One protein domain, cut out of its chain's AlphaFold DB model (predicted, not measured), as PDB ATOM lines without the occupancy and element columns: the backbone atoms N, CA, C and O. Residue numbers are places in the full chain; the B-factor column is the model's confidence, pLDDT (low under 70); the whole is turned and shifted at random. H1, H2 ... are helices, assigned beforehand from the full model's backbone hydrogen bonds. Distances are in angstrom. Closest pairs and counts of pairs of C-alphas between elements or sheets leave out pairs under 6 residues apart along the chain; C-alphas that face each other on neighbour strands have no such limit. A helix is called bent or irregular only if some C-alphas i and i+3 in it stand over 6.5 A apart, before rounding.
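This is residues 12 to 85 of the 247 residues of an uncharacterized protein of Amycolatopsis jiangsuensis (UniProt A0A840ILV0). Two long helices, H1 and H3, make an open V, with the last residues of H1 meeting H3 partway along its length and the short helix H2 packed across the first part of H3 at the closed end. The arms of the V, residues 12 to 27 of H1 and residues 73 to 85, stick out from a small body. The printed part has 74 residues, with three named helices in the order H1, H2, H3 and no named strand; the class is all helix. The whole is loose, with a radius of gyration of the C-alphas of 16.0 A, and flat, spanning 44 by 40 by 20 A.

H1, residues 12 to 33, touches H3, residues 54 to 84, with residues 32 to 33 alone, and H3 touches it with residues 65 to 69 alone. Their closest C-alphas, those of Phe 32 and Thr 68, are 6.2 A apart. The two run opposite ways at a steep tilt of 64 degrees. H2, residues 37 to 47, is close to H1 but not clearly touching: their closest C-alphas, those of Gln 31 and Trp 39, are 7.4 A apart. H2 touches H3, and H3 touches it with residues 57 to 64 alone; the closest C-alphas, those of Val 40 and Ile 61, are 6.1 A apart, and the lines of the two helices are about perpendicular at 78 degrees. In H1 every O i to N i+4 pair is within hydrogen-bond range; in H2 5 of 7 are, and in H3 25 of 27.

H1 begins at C-alpha 12 (8.850, -36.999, -39.599) and is 32.1 A long from first to last C-alpha. H2 measures 15.6 A. H3 measures 44.4 A and ends at C-alpha 84 (6.051, -30.742, -1.493). H3 has a kink of 29 degrees near residue 62 and is irregular, but only just: C-alphas 59 and 62 are 6.6 A apart.

The two C-alphas farthest apart, those of Ile 12 and Arg 55, are 47.0 A apart. The printed part has no cut; the link from H1 to H2 is tight and that from H2 to H3 short. The model's pLDDT is under 70 at residues 12 to 15 and 80 to 85.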
ATOM      1  N   ILE A  12       8.485 -38.262 -38.933       57.59
ATOM      2  CA  ILE A  12       8.850 -36.999 -39.599       57.59
ATOM      3  C   ILE A  12       8.006 -35.834 -39.059       57.59
ATOM      4  O   ILE A  12       8.553 -34.762 -38.788       57.59
ATOM      5  N   SER A  13       6.705 -36.041 -38.833       60.06
ATOM      6  CA  SER A  13       5.820 -35.046 -38.216       60.06
ATOM      7  C   SER A  13       6.246 -34.728 -36.782       60.06
ATOM      8  O   SER A  13       6.348 -33.555 -36.430       60.06
ATOM      9  N   ALA A  14       6.591 -35.736 -35.975       61.28
ATOM     10  CA  ALA A  14       7.096 -35.542 -34.618       61.28
ATOM     11  C   ALA A  14       8.444 -34.808 -34.621       61.28
ATOM     12  O   ALA A  14       8.653 -33.890 -33.830       61.28
ATOM     13  N   ALA A  15       9.354 -35.137 -35.544       60.62
ATOM     14  CA  ALA A  15      10.626 -34.424 -35.674       60.62
ATOM     15  C   ALA A  15      10.430 -32.943 -36.064       60.62
ATOM     16  O   ALA A  15      11.117 -32.063 -35.532       60.62
ATOM     17  N   GLY A  16       9.474 -32.651 -36.952       73.19
ATOM     18  CA  GLY A  16       9.075 -31.285 -37.301       73.19
ATOM     19  C   GLY A  16       8.469 -30.536 -36.112       73.19
ATOM     20  O   GLY A  16       8.866 -29.407 -35.818       73.19
ATOM     21  N   GLU A  17       7.573 -31.183 -35.374       76.50
ATOM     22  CA  GLU A  17       6.925 -30.630 -34.186       76.50
ATOM     23  C   GLU A  17       7.939 -30.292 -33.084       76.50
ATOM     24  O   GLU A  17       7.942 -29.171 -32.570       76.50
ATOM     25  N   LEU A  18       8.881 -31.194 -32.783       73.69
ATOM     26  CA  LEU A  18       9.942 -30.950 -31.797       73.69
ATOM     27  C   LEU A  18      10.799 -29.730 -32.165       73.69
ATOM     28  O   LEU A  18      11.180 -28.950 -31.286       73.69
ATOM     29  N   LYS A  19      11.079 -29.531 -33.460       79.12
ATOM     30  CA  LYS A  19      11.809 -28.355 -33.950       79.12
ATOM     31  C   LYS A  19      11.028 -27.067 -33.685       79.12
ATOM     32  O   LYS A  19      11.608 -26.125 -33.137       79.12
ATOM     33  N   TYR A  20       9.744 -27.020 -34.038       79.38
ATOM     34  CA  TYR A  20       8.913 -25.829 -33.835       79.38
ATOM     35  C   TYR A  20       8.658 -25.549 -32.352       79.38
ATOM     36  O   TYR A  20       8.792 -24.403 -31.928       79.38
ATOM     37  N   ILE A  21       8.414 -26.575 -31.532       79.81
ATOM     38  CA  ILE A  21       8.315 -26.438 -30.070       79.81
ATOM     39  C   ILE A  21       9.610 -25.857 -29.499       79.81
ATOM     40  O   ILE A  21       9.574 -24.940 -28.677       79.81
ATOM     41  N   GLY A  22      10.769 -26.356 -29.936       76.88
ATOM     42  CA  GLY A  22      12.063 -25.829 -29.509       76.88
ATOM     43  C   GLY A  22      12.250 -24.356 -29.880       76.88
ATOM     44  O   GLY A  22      12.727 -23.570 -29.062       76.88
ATOM     45  N   GLN A  23      11.848 -23.961 -31.090       81.62
ATOM     46  CA  GLN A  23      11.901 -22.566 -31.537       81.62
ATOM     47  C   GLN A  23      10.943 -21.668 -30.743       81.62
ATOM     48  O   GLN A  23      11.368 -20.625 -30.251       81.62
ATOM     49  N   LEU A  24       9.699 -22.101 -30.542       85.44
ATOM     50  CA  LEU A  24       8.699 -21.382 -29.751       85.44
ATOM     51  C   LEU A  24       9.164 -21.176 -28.308       85.44
ATOM     52  O   LEU A  24       9.047 -20.073 -27.783       85.44
ATOM     53  N   LYS A  25       9.771 -22.194 -27.684       80.69
ATOM     54  CA  LYS A  25      10.353 -22.075 -26.338       80.69
ATOM     55  C   LYS A  25      11.449 -21.015 -26.268       80.69
ATOM     56  O   LYS A  25      11.492 -20.265 -25.298       80.69
ATOM     57  N   ARG A  26      12.321 -20.933 -27.280       85.44
ATOM     58  CA  ARG A  26      13.375 -19.904 -27.326       85.44
ATOM     59  C   ARG A  26      12.791 -18.502 -27.461       85.44
ATOM     60  O   ARG A  26      13.239 -17.610 -26.754       85.44
ATOM     61  N   ILE A  27      11.795 -18.327 -28.330       88.38
ATOM     62  CA  ILE A  27      11.124 -17.035 -28.517       88.38
ATOM     63  C   ILE A  27      10.393 -16.632 -27.234       88.38
ATOM     64  O   ILE A  27      10.572 -15.518 -26.767       88.38
ATOM     65  N   LEU A  28       9.648 -17.545 -26.604       85.50
ATOM     66  CA  LEU A  28       8.978 -17.280 -25.325       85.50
ATOM     67  C   LEU A  28       9.970 -16.881 -24.228       85.50
ATOM     68  O   LEU A  28       9.739 -15.905 -23.525       85.50
ATOM     69  N   ALA A  29      11.099 -17.584 -24.115       83.38
ATOM     70  CA  ALA A  29      12.143 -17.225 -23.157       83.38
ATOM     71  C   ALA A  29      12.730 -15.829 -23.433       83.38
ATOM     72  O   ALA A  29      12.993 -15.082 -22.493       83.38
ATOM     73  N   ALA A  30      12.904 -15.462 -24.708       88.00
ATOM     74  CA  ALA A  30      13.335 -14.122 -25.091       88.00
ATOM     75  C   ALA A  30      12.293 -13.066 -24.692       88.00
ATOM     76  O   ALA A  30      12.663 -12.110 -24.018       88.00
ATOM     77  N   GLN A  31      11.006 -13.290 -24.983       86.75
ATOM     78  CA  GLN A  31       9.924 -12.372 -24.601       86.75
ATOM     79  C   GLN A  31       9.783 -12.208 -23.085       86.75
ATOM     80  O   GLN A  31       9.421 -11.138 -22.608       86.75
ATOM     81  N   PHE A  32      10.076 -13.252 -22.307       85.00
ATOM     82  CA  PHE A  32      10.034 -13.174 -20.846       85.00
ATOM     83  C   PHE A  32      11.204 -12.393 -20.252       85.00
ATOM     84  O   PHE A  32      11.058 -11.793 -19.189       85.00
ATOM     85  N   LYS A  33      12.358 -12.393 -20.927       81.69
ATOM     86  CA  LYS A  33      13.532 -11.622 -20.513       81.69
ATOM     87  C   LYS A  33      13.465 -10.175 -20.995       81.69
ATOM     88  O   LYS A  33      13.875  -9.274 -20.276       81.69
ATOM     89  N   GLN A  34      12.998  -9.972 -22.218       87.50
ATOM     90  CA  GLN A  34      12.893  -8.675 -22.863       87.50
ATOM     91  C   GLN A  34      11.640  -8.678 -23.749       87.50
ATOM     92  O   GLN A  34      11.700  -9.153 -24.882       87.50
ATOM     93  N   PRO A  35      10.496  -8.193 -23.240       87.31
ATOM     94  CA  PRO A  35       9.240  -8.258 -23.972       87.31
ATOM     95  C   PRO A  35       9.245  -7.298 -25.163       87.31
ATOM     96  O   PRO A  35       9.419  -6.089 -25.005       87.31
ATOM     97  N   GLU A  36       9.018  -7.831 -26.361       90.50
ATOM     98  CA  GLU A  36       8.843  -7.027 -27.568       90.50
ATOM     99  C   GLU A  36       7.496  -6.291 -27.585       90.50
ATOM    100  O   GLU A  36       6.514  -6.675 -26.944       90.50
ATOM    101  N   ASP A  37       7.420  -5.245 -28.400       86.19
ATOM    102  CA  ASP A  37       6.258  -4.357 -28.473       86.19
ATOM    103  C   ASP A  37       4.959  -5.059 -28.852       86.19
ATOM    104  O   ASP A  37       3.897  -4.716 -28.333       86.19
ATOM    105  N   GLU A  38       5.028  -6.034 -29.759       89.31
ATOM    106  CA  GLU A  38       3.853  -6.801 -30.168       89.31
ATOM    107  C   GLU A  38       3.313  -7.649 -29.017       89.31
ATOM    108  O   GLU A  38       2.097  -7.726 -28.829       89.31
ATOM    109  N   TRP A  39       4.206  -8.219 -28.203       89.94
ATOM    110  CA  TRP A  39       3.848  -8.988 -27.015       89.94
ATOM    111  C   TRP A  39       3.207  -8.100 -25.946       89.94
ATOM    112  O   TRP A  39       2.138  -8.423 -25.424       89.94
ATOM    113  N   VAL A  40       3.805  -6.935 -25.685       89.94
ATOM    114  CA  VAL A  40       3.250  -5.948 -24.751       89.94
ATOM    115  C   VAL A  40       1.879  -5.479 -25.229       89.94
ATOM    116  O   VAL A  40       0.918  -5.524 -24.468       89.94
ATOM    117  N   ARG A  41       1.743  -5.116 -26.510       90.06
ATOM    118  CA  ARG A  41       0.465  -4.702 -27.103       90.06
ATOM    119  C   ARG A  41      -0.604  -5.782 -26.983       90.06
ATOM    120  O   ARG A  41      -1.746  -5.474 -26.641       90.06
ATOM    121  N   PHE A  42      -0.247  -7.033 -27.268       91.38
ATOM    122  CA  PHE A  42      -1.158  -8.167 -27.171       91.38
ATOM    123  C   PHE A  42      -1.714  -8.333 -25.751       91.38
ATOM    124  O   PHE A  42      -2.922  -8.506 -25.588       91.38
ATOM    125  N   LEU A  43      -0.856  -8.236 -24.732       91.25
ATOM    126  CA  LEU A  43      -1.264  -8.350 -23.332       91.25
ATOM    127  C   LEU A  43      -2.054  -7.126 -22.862       91.25
ATOM    128  O   LEU A  43      -3.115  -7.281 -22.261       91.25
ATOM    129  N   THR A  44      -1.588  -5.916 -23.181       90.06
ATOM    130  CA  THR A  44      -2.249  -4.666 -22.787       90.06
ATOM    131  C   THR A  44      -3.676  -4.590 -23.317       90.06
ATOM    132  O   THR A  44      -4.581  -4.270 -22.554       90.06
ATOM    133  N   ASN A  45      -3.914  -4.971 -24.575       91.06
ATOM    134  CA  ASN A  45      -5.254  -4.943 -25.175       91.06
ATOM    135  C   ASN A  45      -6.275  -5.868 -24.486       91.06
ATOM    136  O   ASN A  45      -7.461  -5.777 -24.780       91.06
ATOM    137  N   ARG A  46      -5.839  -6.790 -23.618       89.44
ATOM    138  CA  ARG A  46      -6.735  -7.680 -22.861       89.44
ATOM    139  C   ARG A  46      -7.078  -7.176 -21.466       89.44
ATOM    140  O   ARG A  46      -7.980  -7.725 -20.844       89.44
ATOM    141  N   VAL A  47      -6.345  -6.184 -20.965       89.19
ATOM    142  CA  VAL A  47      -6.483  -5.670 -19.592       89.19
ATOM    143  C   VAL A  47      -6.772  -4.173 -19.542       89.19
ATOM    144  O   VAL A  47      -7.141  -3.655 -18.493       89.19
ATOM    145  N   TYR A  48      -6.584  -3.475 -20.660       88.12
ATOM    146  CA  TYR A  48      -6.799  -2.045 -20.787       88.12
ATOM    147  C   TYR A  48      -7.785  -1.757 -21.915       88.12
ATOM    148  O   TYR A  48      -7.495  -1.990 -23.090       88.12
ATOM    149  N   ASP A  49      -8.930  -1.192 -21.546       78.12
ATOM    150  CA  ASP A  49      -9.941  -0.728 -22.489       78.12
ATOM    151  C   ASP A  49      -9.568   0.672 -22.991       78.12
ATOM    152  O   ASP A  49      -9.943   1.701 -22.426       78.12
ATOM    153  N   GLY A  50      -8.764   0.717 -24.051       84.31
ATOM    154  CA  GLY A  50      -8.350   1.963 -24.686       84.31
ATOM    155  C   GLY A  50      -7.389   1.749 -25.850       84.31
ATOM    156  O   GLY A  50      -6.913   0.647 -26.112       84.31
ATOM    157  N   ALA A  51      -7.097   2.823 -26.586       84.81
ATOM    158  CA  ALA A  51      -6.147   2.751 -27.689       84.81
ATOM    159  C   ALA A  51      -4.720   2.523 -27.163       84.81
ATOM    160  O   ALA A  51      -4.247   3.239 -26.276       84.81
ATOM    161  N   PHE A  52      -4.005   1.568 -27.764       85.75
ATOM    162  CA  PHE A  52      -2.591   1.332 -27.485       85.75
ATOM    163  C   PHE A  52      -1.733   2.462 -28.079       85.75
ATOM    164  O   PHE A  52      -1.254   2.385 -29.210       85.75
ATOM    165  N   THR A  53      -1.605   3.556 -27.328       90.75
ATOM    166  CA  THR A  53      -0.772   4.719 -27.673       90.75
ATOM    167  C   THR A  53       0.655   4.547 -27.150       90.75
ATOM    168  O   THR A  53       0.905   3.714 -26.283       90.75
ATOM    169  N   GLN A  54       1.597   5.370 -27.621       87.38
ATOM    170  CA  GLN A  54       2.990   5.333 -27.150       87.38
ATOM    171  C   GLN A  54       3.102   5.535 -25.629       87.38
ATOM    172  O   GLN A  54       3.830   4.814 -24.963       87.38
ATOM    173  N   ARG A  55       2.283   6.426 -25.054       88.06
ATOM    174  CA  ARG A  55       2.237   6.647 -23.600       88.06
ATOM    175  C   ARG A  55       1.785   5.402 -22.829       88.06
ATOM    176  O   ARG A  55       2.331   5.107 -21.771       88.06
ATOM    177  N   VAL A  56       0.785   4.688 -23.350       88.25
ATOM    178  CA  VAL A  56       0.306   3.428 -22.761       88.25
ATOM    179  C   VAL A  56       1.382   2.354 -22.913       88.25
ATOM    180  O   VAL A  56       1.694   1.667 -21.950       88.25
ATOM    181  N   ARG A  57       2.029   2.253 -24.077       86.31
ATOM    182  CA  ARG A  57       3.149   1.332 -24.293       86.31
ATOM    183  C   ARG A  57       4.263   1.532 -23.263       86.31
ATOM    184  O   ARG A  57       4.619   0.573 -22.586       86.31
ATOM    185  N   ASP A  58       4.760   2.755 -23.106       90.00
ATOM    186  CA  ASP A  58       5.878   3.057 -22.201       90.00
ATOM    187  C   ASP A  58       5.531   2.754 -20.734       90.00
ATOM    188  O   ASP A  58       6.390   2.353 -19.951       90.00
ATOM    189  N   GLN A  59       4.253   2.883 -20.364       89.62
ATOM    190  CA  GLN A  59       3.755   2.495 -19.047       89.62
ATOM    191  C   GLN A  59       3.654   0.972 -18.882       89.62
ATOM    192  O   GLN A  59       3.938   0.450 -17.804       89.62
ATOM    193  N   PHE A  60       3.218   0.257 -19.918       90.56
ATOM    194  CA  PHE A  60       2.923  -1.171 -19.831       90.56
ATOM    195  C   PHE A  60       4.134  -2.075 -20.071       90.56
ATOM    196  O   PHE A  60       4.129  -3.179 -19.540       90.56
ATOM    197  N   ILE A  61       5.181  -1.631 -20.776       89.06
ATOM    198  CA  ILE A  61       6.436  -2.394 -20.928       89.06
ATOM    199  C   ILE A  61       6.989  -2.868 -19.565       89.06
ATOM    200  O   ILE A  61       7.095  -4.081 -19.368       89.06
ATOM    201  N   PRO A  62       7.270  -1.978 -18.587       91.81
ATOM    202  CA  PRO A  62       7.817  -2.408 -17.299       91.81
ATOM    203  C   PRO A  62       6.811  -3.218 -16.466       91.81
ATOM    204  O   PRO A  62       7.205  -4.051 -15.651       91.81
ATOM    205  N   LEU A  63       5.503  -3.005 -16.664       91.06
ATOM    206  CA  LEU A  63       4.465  -3.788 -15.989       91.06
ATOM    207  C   LEU A  63       4.395  -5.218 -16.525       91.06
ATOM    208  O   LEU A  63       4.274  -6.148 -15.734       91.06
ATOM    209  N   VAL A  64       4.498  -5.401 -17.843       90.44
ATOM    210  CA  VAL A  64       4.514  -6.719 -18.488       90.44
ATOM    211  C   VAL A  64       5.767  -7.491 -18.091       90.44
ATOM    212  O   VAL A  64       5.663  -8.670 -17.752       90.44
ATOM    213  N   GLU A  65       6.929  -6.838 -18.065       89.06
ATOM    214  CA  GLU A  65       8.174  -7.451 -17.592       89.06
ATOM    215  C   GLU A  65       8.033  -7.929 -16.139       89.06
ATOM    216  O   GLU A  65       8.233  -9.109 -15.841       89.06
ATOM    217  N   LYS A  66       7.586  -7.038 -15.245       89.25
ATOM    218  CA  LYS A  66       7.385  -7.362 -13.830       89.25
ATOM    219  C   LYS A  66       6.361  -8.479 -13.630       89.25
ATOM    220  O   LYS A  66       6.623  -9.406 -12.870       89.25
ATOM    221  N   ALA A  67       5.217  -8.415 -14.311       89.19
ATOM    222  CA  ALA A  67       4.167  -9.424 -14.209       89.19
ATOM    223  C   ALA A  67       4.652 -10.795 -14.697       89.19
ATOM    224  O   ALA A  67       4.346 -11.811 -14.082       89.19
ATOM    225  N   THR A  68       5.454 -10.830 -15.763       87.81
ATOM    226  CA  THR A  68       6.001 -12.079 -16.302       87.81
ATOM    227  C   THR A  68       7.007 -12.713 -15.343       87.81
ATOM    228  O   THR A  68       6.941 -13.915 -15.093       87.81
ATOM    229  N   GLN A  69       7.905 -11.914 -14.756       86.69
ATOM    230  CA  GLN A  69       8.851 -12.395 -13.743       86.69
ATOM    231  C   GLN A  69       8.129 -12.895 -12.488       86.69
ATOM    232  O   GLN A  69       8.437 -13.975 -11.988       86.69
ATOM    233  N   GLN A  70       7.137 -12.140 -12.004       85.69
ATOM    234  CA  GLN A  70       6.314 -12.551 -10.866       85.69
ATOM    235  C   GLN A  70       5.575 -13.857 -11.155       85.69
ATOM    236  O   GLN A  70       5.671 -14.783 -10.356       85.69
ATOM    237  N   PHE A  71       4.942 -13.983 -12.322       88.81
ATOM    238  CA  PHE A  71       4.244 -15.200 -12.719       88.81
ATOM    239  C   PHE A  71       5.179 -16.410 -12.811       88.81
ATOM    240  O   PHE A  71       4.830 -17.484 -12.336       88.81
ATOM    241  N   LEU A  72       6.380 -16.269 -13.384       84.12
ATOM    242  CA  LEU A  72       7.348 -17.371 -13.435       84.12
ATOM    243  C   LEU A  72       7.774 -17.809 -12.035       84.12
ATOM    244  O   LEU A  72       7.795 -19.006 -11.751       84.12
ATOM    245  N   ASN A  73       8.053 -16.849 -11.157       83.69
ATOM    246  CA  ASN A  73       8.398 -17.134  -9.770       83.69
ATOM    247  C   ASN A  73       7.234 -17.813  -9.042       83.69
ATOM    248  O   ASN A  73       7.447 -18.790  -8.333       83.69
ATOM    249  N   GLU A  74       6.000 -17.358  -9.258       84.94
ATOM    250  CA  GLU A  74       4.791 -17.996  -8.739       84.94
ATOM    251  C   GLU A  74       4.621 -19.417  -9.279       84.94
ATOM    252  O   GLU A  74       4.421 -20.318  -8.485       84.94
ATOM    253  N   GLN A  75       4.794 -19.671 -10.580       81.62
ATOM    254  CA  GLN A  75       4.685 -21.019 -11.154       81.62
ATOM    255  C   GLN A  75       5.770 -21.971 -10.641       81.62
ATOM    256  O   GLN A  75       5.504 -23.151 -10.405       81.62
ATOM    257  N   VAL A  76       6.998 -21.478 -10.460       75.44
ATOM    258  CA  VAL A  76       8.086 -22.257  -9.853       75.44
ATOM    259  C   VAL A  76       7.747 -22.566  -8.399       75.44
ATOM    260  O   VAL A  76       7.800 -23.730  -7.999       75.44
ATOM    261  N   ASN A  77       7.311 -21.560  -7.640       74.44
ATOM    262  CA  ASN A  77       6.888 -21.709  -6.252       74.44
ATOM    263  C   ASN A  77       5.672 -22.628  -6.110       74.44
ATOM    264  O   ASN A  77       5.638 -23.446  -5.201       74.44
ATOM    265  N   ASP A  78       4.701 -22.557  -7.009       73.62
ATOM    266  CA  ASP A  78       3.499 -23.382  -6.995       73.62
ATOM    267  C   ASP A  78       3.813 -24.814  -7.401       73.62
ATOM    268  O   ASP A  78       3.294 -25.753  -6.804       73.62
ATOM    269  N   ARG A  79       4.710 -25.027  -8.367       72.00
ATOM    270  CA  ARG A  79       5.174 -26.374  -8.706       72.00
ATOM    271  C   ARG A  79       6.009 -26.980  -7.581       72.00
ATOM    272  O   ARG A  79       5.875 -28.172  -7.324       72.00
ATOM    273  N   LEU A  80       6.814 -26.173  -6.888       64.44
ATOM    274  CA  LEU A  80       7.522 -26.565  -5.666       64.44
ATOM    275  C   LEU A  80       6.535 -26.927  -4.553       64.44
ATOM    276  O   LEU A  80       6.643 -28.015  -3.997       64.44
ATOM    277  N   LYS A  81       5.544 -26.072  -4.272       64.38
ATOM    278  CA  LYS A  81       4.489 -26.315  -3.276       64.38
ATOM    279  C   LYS A  81       3.728 -27.599  -3.589       64.38
ATOM    280  O   LYS A  81       3.717 -28.499  -2.762       64.38
ATOM    281  N   ASN A  82       3.218 -27.744  -4.811       53.00
ATOM    282  CA  ASN A  82       2.475 -28.930  -5.246       53.00
ATOM    283  C   ASN A  82       3.322 -30.216  -5.232       53.00
ATOM    284  O   ASN A  82       2.783 -31.298  -5.015       53.00
ATOM    285  N   ALA A  83       4.638 -30.122  -5.442       43.69
ATOM    286  CA  ALA A  83       5.555 -31.258  -5.314       43.69
ATOM    287  C   ALA A  83       5.953 -31.567  -3.854       43.69
ATOM    288  O   ALA A  83       6.453 -32.658  -3.580       43.69
ATOM    289  N   LEU A  84       5.743 -30.627  -2.925       51.56
ATOM    290  CA  LEU A  84       6.051 -30.742  -1.493       51.56
ATOM    291  C   LEU A  84       4.817 -31.078  -0.627       51.56
ATOM    292  O   LEU A  84       4.993 -31.564   0.488       51.56
ATOM    293  N   GLY A  85       3.594 -30.883  -1.126       41.53
ATOM    294  CA  GLY A  85       2.335 -31.220  -0.451       41.53
ATOM    295  C   GLY A  85       1.152 -30.505  -1.110       41.53
ATOM    296  O   GLY A  85       1.290 -29.371  -1.548       41.53
TER     297      GLY A  85